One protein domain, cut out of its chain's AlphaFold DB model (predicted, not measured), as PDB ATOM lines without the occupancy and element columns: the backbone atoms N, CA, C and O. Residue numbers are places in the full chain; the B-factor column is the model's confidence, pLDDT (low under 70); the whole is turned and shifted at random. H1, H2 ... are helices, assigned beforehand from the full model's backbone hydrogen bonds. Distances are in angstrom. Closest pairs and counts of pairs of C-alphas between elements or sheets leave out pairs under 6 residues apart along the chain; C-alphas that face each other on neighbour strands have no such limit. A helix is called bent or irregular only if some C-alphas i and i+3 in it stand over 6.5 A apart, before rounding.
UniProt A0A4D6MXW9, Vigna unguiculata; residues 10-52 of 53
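Overview. This is residues 10 to 52 of the 53 residues of a protein of Vigna unguiculata (UniProt A0A4D6MXW9). One long, nearly straight helix, H1, makes the length of the model, and the chain folds back at its far end so that a short helix, H2, packs crosswise on the last turns of H1, like a small head on a long shaft. Residues 10 to 30 of H1 stick out free. The printed part has 43 residues with two named helices, H1 then H2, and no named strand, an all-helix class. It is extended, with a radius of gyration of the C-alphas of 14.4 A and spans of 44 by 16 by 13 A.

Along the chain. H1, residues 10 to 37, runs 39.8 A from C-alpha 10 at (21.546, 14.120, -0.100) to C-alpha 37 at (61.012, 17.336, -4.553). It is neither bent nor irregular, but only just: C-alphas 16 and 19 are 6.0 A apart. H2, residues 44 to 51, ends at C-alpha 51 at (59.807, 9.483, 4.276).

Arrangement. H1 touches H2 with residues 32 to 36 alone. The closest C-alphas of the two are those of Lys 36 and Gln 50, 5.1 A apart. Their lines are about perpendicular, at 73 degrees. In H2 every O i to N i+4 pair is within hydrogen-bond range; in H1, 23 of 24 are.

Size, cuts and confidence. The outline is a rod, and the two C-alphas farthest apart, those of Arg 10 and Pro 39, are 44.2 A apart. The link from H1 to H2 is short, with 6 residues. The printed part has no cut, and no printed residue is under 70 in pLDDT.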
ATOM      1  N   ARG A  10      20.492  14.929   0.525       85.56
ATOM      2  CA  ARG A  10      21.546  14.120  -0.100       85.56
ATOM      3  C   ARG A  10      22.189  14.825  -1.281       85.56
ATOM      4  O   ARG A  10      23.400  14.722  -1.462       85.56
ATOM      5  N   LYS A  11      21.410  15.566  -2.068       87.25
ATOM      6  CA  LYS A  11      21.927  16.373  -3.179       87.25
ATOM      7  C   LYS A  11      22.751  17.555  -2.673       87.25
ATOM      8  O   LYS A  11      23.800  17.829  -3.245       87.25
ATOM      9  N   LEU A  12      22.326  18.211  -1.594       88.69
ATOM     10  CA  LEU A  12      23.085  19.302  -0.975       88.69
ATOM     11  C   LEU A  12      24.402  18.797  -0.368       88.69
ATOM     12  O   LEU A  12      25.462  19.344  -0.666       88.69
ATOM     13  N   TRP A  13      24.354  17.706   0.398       91.31
ATOM     14  CA  TRP A  13      25.542  17.044   0.931       91.31
ATOM     15  C   TRP A  13      26.470  16.576  -0.189       91.31
ATOM     16  O   TRP A  13      27.659  16.866  -0.138       91.31
ATOM     17  N   GLY A  14      25.948  15.938  -1.240       90.12
ATOM     18  CA  GLY A  14      26.744  15.527  -2.399       90.12
ATOM     19  C   GLY A  14      27.431  16.707  -3.091       90.12
ATOM     20  O   GLY A  14      28.631  16.653  -3.356       90.12
ATOM     21  N   CYS A  15      26.699  17.804  -3.312       91.75
ATOM     22  CA  CYS A  15      27.240  19.040  -3.879       91.75
ATOM     23  C   CYS A  15      28.320  19.694  -3.009       91.75
ATOM     24  O   CYS A  15      29.168  20.383  -3.564       91.75
ATOM     25  N   LEU A  16      28.311  19.497  -1.688       92.31
ATOM     26  CA  LEU A  16      29.364  19.981  -0.792       92.31
ATOM     27  C   LEU A  16      30.549  19.008  -0.729       92.31
ATOM     28  O   LEU A  16      31.696  19.431  -0.840       92.31
ATOM     29  N   PHE A  17      30.294  17.706  -0.613       93.81
ATOM     30  CA  PHE A  17      31.338  16.687  -0.500       93.81
ATOM     31  C   PHE A  17      32.219  16.595  -1.744       93.81
ATOM     32  O   PHE A  17      33.428  16.428  -1.607       93.81
ATOM     33  N   LEU A  18      31.645  16.729  -2.942       94.19
ATOM     34  CA  LEU A  18      32.389  16.670  -4.204       94.19
ATOM     35  C   LEU A  18      33.512  17.723  -4.302       94.19
ATOM     36  O   LEU A  18      34.672  17.331  -4.447       94.19
ATOM     37  N   PRO A  19      33.236  19.038  -4.204       96.12
ATOM     38  CA  PRO A  19      34.279  20.053  -4.292       96.12
ATOM     39  C   PRO A  19      35.220  20.009  -3.089       96.12
ATOM     40  O   PRO A  19      36.425  20.156  -3.270       96.12
ATOM     41  N   ILE A  20      34.705  19.753  -1.880       96.75
ATOM     42  CA  ILE A  20      35.532  19.638  -0.673       96.75
ATOM     43  C   ILE A  20      36.535  18.492  -0.836       96.75
ATOM     44  O   ILE A  20      37.742  18.706  -0.735       96.75
ATOM     45  N   GLY A  21      36.052  17.295  -1.166       96.31
ATOM     46  CA  GLY A  21      36.890  16.126  -1.410       96.31
ATOM     47  C   GLY A  21      37.894  16.364  -2.533       96.31
ATOM     48  O   GLY A  21      39.062  16.028  -2.377       96.31
ATOM     49  N   SER A  22      37.480  17.017  -3.623       97.00
ATOM     50  CA  SER A  22      38.381  17.357  -4.728       97.00
ATOM     51  C   SER A  22      39.507  18.300  -4.300       97.00
ATOM     52  O   SER A  22      40.657  18.069  -4.664       97.00
ATOM     53  N   VAL A  23      39.205  19.355  -3.536       97.38
ATOM     54  CA  VAL A  23      40.216  20.314  -3.058       97.38
ATOM     55  C   VAL A  23      41.190  19.633  -2.102       97.38
ATOM     56  O   VAL A  23      42.400  19.789  -2.258       97.38
ATOM     57  N   PHE A  24      40.688  18.838  -1.154       96.69
ATOM     58  CA  PHE A  24      41.542  18.093  -0.230       96.69
ATOM     59  C   PHE A  24      42.396  17.049  -0.946       96.69
ATOM     60  O   PHE A  24      43.577  16.930  -0.638       96.69
ATOM     61  N   PHE A  25      41.837  16.337  -1.925       96.25
ATOM     62  CA  PHE A  25      42.569  15.345  -2.704       96.25
ATOM     63  C   PHE A  25      43.702  15.983  -3.510       96.25
ATOM     64  O   PHE A  25      44.852  15.567  -3.387       96.25
ATOM     65  N   VAL A  26      43.403  17.028  -4.289       97.50
ATOM     66  CA  VAL A  26      44.413  17.731  -5.096       97.50
ATOM     67  C   VAL A  26      45.450  18.408  -4.200       97.50
ATOM     68  O   VAL A  26      46.642  18.315  -4.478       97.50
ATOM     69  N   GLY A  27      45.021  19.047  -3.109       95.88
ATOM     70  CA  GLY A  27      45.918  19.692  -2.151       95.88
ATOM     71  C   GLY A  27      46.855  18.698  -1.465       95.88
ATOM     72  O   GLY A  27      48.059  18.929  -1.413       95.88
ATOM     73  N   TYR A  28      46.325  17.566  -0.998       93.31
ATOM     74  CA  TYR A  28      47.132  16.499  -0.407       93.31
ATOM     75  C   TYR A  28      48.119  15.915  -1.420       93.31
ATOM     76  O   TYR A  28      49.307  15.829  -1.125       93.31
ATOM     77  N   PHE A  29      47.653  15.577  -2.626       94.50
ATOM     78  CA  PHE A  29      48.508  15.037  -3.681       94.50
ATOM     79  C   PHE A  29      49.632  16.011  -4.052       94.50
ATOM     80  O   PHE A  29      50.791  15.617  -4.160       94.50
ATOM     81  N   PHE A  30      49.308  17.299  -4.182       94.19
ATOM     82  CA  PHE A  30      50.293  18.345  -4.428       94.19
ATOM     83  C   PHE A  30      51.340  18.399  -3.314       94.19
ATOM     84  O   PHE A  30      52.533  18.355  -3.600       94.19
ATOM     85  N   VAL A  31      50.915  18.443  -2.049       93.06
ATOM     86  CA  VAL A  31      51.833  18.473  -0.901       93.06
ATOM     87  C   VAL A  31      52.703  17.214  -0.854       93.06
ATOM     88  O   VAL A  31      53.907  17.330  -0.634       93.06
ATOM     89  N   ALA A  32      52.140  16.034  -1.119       92.00
ATOM     90  CA  ALA A  32      52.881  14.777  -1.164       92.00
ATOM     91  C   ALA A  32      53.978  14.804  -2.241       92.00
ATOM     92  O   ALA A  32      55.147  14.580  -1.929       92.00
ATOM     93  N   VAL A  33      53.635  15.175  -3.480       93.75
ATOM     94  CA  VAL A  33      54.598  15.270  -4.591       93.75
ATOM     95  C   VAL A  33      55.663  16.329  -4.315       93.75
ATOM     96  O   VAL A  33      56.855  16.064  -4.453       93.75
ATOM     97  N   ILE A  34      55.252  17.527  -3.899       93.75
ATOM     98  CA  ILE A  34      56.169  18.641  -3.657       93.75
ATOM     99  C   ILE A  34      57.115  18.322  -2.504       93.75
ATOM    100  O   ILE A  34      58.310  18.566  -2.635       93.75
ATOM    101  N   SER A  35      56.632  17.710  -1.419       92.56
ATOM    102  CA  SER A  35      57.487  17.340  -0.286       92.56
ATOM    103  C   SER A  35      58.688  16.496  -0.727       92.56
ATOM    104  O   SER A  35      59.807  16.781  -0.313       92.56
ATOM    105  N   LYS A  36      58.494  15.548  -1.651       90.69
ATOM    106  CA  LYS A  36      59.547  14.674  -2.195       90.69
ATOM    107  C   LYS A  36      60.552  15.396  -3.094       90.69
ATOM    108  O   LYS A  36      61.671  14.920  -3.253       90.69
ATOM    109  N   LEU A  37      60.152  16.511  -3.700       92.38
ATOM    110  CA  LEU A  37      61.012  17.336  -4.553       92.38
ATOM    111  C   LEU A  37      61.843  18.339  -3.744       92.38
ATOM    112  O   LEU A  37      62.865  18.824  -4.229       92.38
ATOM    113  N   LEU A  38      61.405  18.670  -2.526       88.94
ATOM    114  CA  LEU A  38      62.154  19.531  -1.621       88.94
ATOM    115  C   LEU A  38      63.337  18.781  -0.987       88.94
ATOM    116  O   LEU A  38      63.280  17.564  -0.800       88.94
ATOM    117  N   PRO A  39      64.392  19.509  -0.579       90.69
ATOM    118  CA  PRO A  39      65.435  18.940   0.263       90.69
ATOM    119  C   PRO A  39      64.856  18.431   1.599       90.69
ATOM    120  O   PRO A  39      63.779  18.881   2.013       90.69
ATOM    121  N   PRO A  40      65.558  17.517   2.295       90.62
ATOM    122  CA  PRO A  40      65.110  16.967   3.571       90.62
ATOM    123  C   PRO A  40      64.706  18.062   4.561       90.62
ATOM    124  O   PRO A  40      65.480  18.967   4.873       90.62
ATOM    125  N   SER A  41      63.468  17.977   5.032       89.62
ATOM    126  CA  SER A  41      62.874  18.933   5.954       89.62
ATOM    127  C   SER A  41      63.079  18.497   7.402       89.62
ATOM    128  O   SER A  41      62.990  17.317   7.730       89.62
ATOM    129  N   HIS A  42      63.283  19.464   8.296       91.56
ATOM    130  CA  HIS A  42      63.259  19.239   9.746       91.56
ATOM    131  C   HIS A  42      61.861  19.437  10.355       91.56
ATOM    132  O   HIS A  42      61.672  19.221  11.551       91.56
ATOM    133  N   VAL A  43      60.873  19.853   9.555       91.81
ATOM    134  CA  VAL A  43      59.485  20.005  10.005       91.81
ATOM    135  C   VAL A  43      58.842  18.618  10.071       91.81
ATOM    136  O   VAL A  43      58.735  17.987   9.019       91.81
ATOM    137  N   PRO A  44      58.348  18.160  11.242       90.62
ATOM    138  CA  PRO A  44      57.854  16.790  11.432       90.62
ATOM    139  C   PRO A  44      56.807  16.338  10.410       90.62
ATOM    140  O   PRO A  44      56.793  15.187   9.992       90.62
ATOM    141  N   LEU A  45      55.927  17.250   9.988       89.56
ATOM    142  CA  LEU A  45      54.874  16.952   9.019       89.56
ATOM    143  C   LEU A  45      55.444  16.703   7.614       89.56
ATOM    144  O   LEU A  45      55.074  15.737   6.955       89.56
ATOM    145  N   ILE A  46      56.354  17.565   7.156       90.50
ATOM    146  CA  ILE A  46      56.952  17.462   5.817       90.50
ATOM    147  C   ILE A  46      57.945  16.300   5.777       90.50
ATOM    148  O   ILE A  46      57.984  15.577   4.788       90.50
ATOM    149  N   SER A  47      58.711  16.090   6.850       92.25
ATOM    150  CA  SER A  47      59.646  14.969   6.943       92.25
ATOM    151  C   SER A  47      58.924  13.621   6.945       92.25
ATOM    152  O   SER A  47      59.386  12.690   6.289       92.25
ATOM    153  N   ALA A  48      57.760  13.527   7.600       92.06
ATOM    154  CA  ALA A  48      56.909  12.343   7.531       92.06
ATOM    155  C   ALA A  48      56.449  12.065   6.091       92.06
ATOM    156  O   ALA A  48      56.626  10.952   5.613       92.06
ATOM    157  N   LEU A  49      55.950  13.078   5.374       91.62
ATOM    158  CA  LEU A  49      55.555  12.949   3.962       91.62
ATOM    159  C   LEU A  49      56.731  12.588   3.040       91.62
ATOM    160  O   LEU A  49      56.585  11.780   2.129       91.62
ATOM    161  N   GLN A  50      57.915  13.151   3.281       92.69
ATOM    162  CA  GLN A  50      59.125  12.832   2.519       92.69
ATOM    163  C   GLN A  50      59.568  11.378   2.709       92.69
ATOM    164  O   GLN A  50      60.047  10.754   1.760       92.69
ATOM    165  N   ASN A  51      59.395  10.837   3.914       90.56
ATOM    166  CA  ASN A  51      59.807   9.483   4.276       90.56
ATOM    167  C   ASN A  51      58.698   8.425   4.097       90.56
ATOM    168  O   ASN A  51      58.930   7.250   4.366       90.56
ATOM    169  N   ASP A  52      57.510   8.833   3.648       85.19
ATOM    170  CA  ASP A  52      56.387   7.946   3.327       85.19
ATOM    171  C   ASP A  52      56.687   7.208   2.011       85.19
ATOM    172  O   ASP A  52      56.761   7.844   0.958       85.19
TER     173      ASP A  52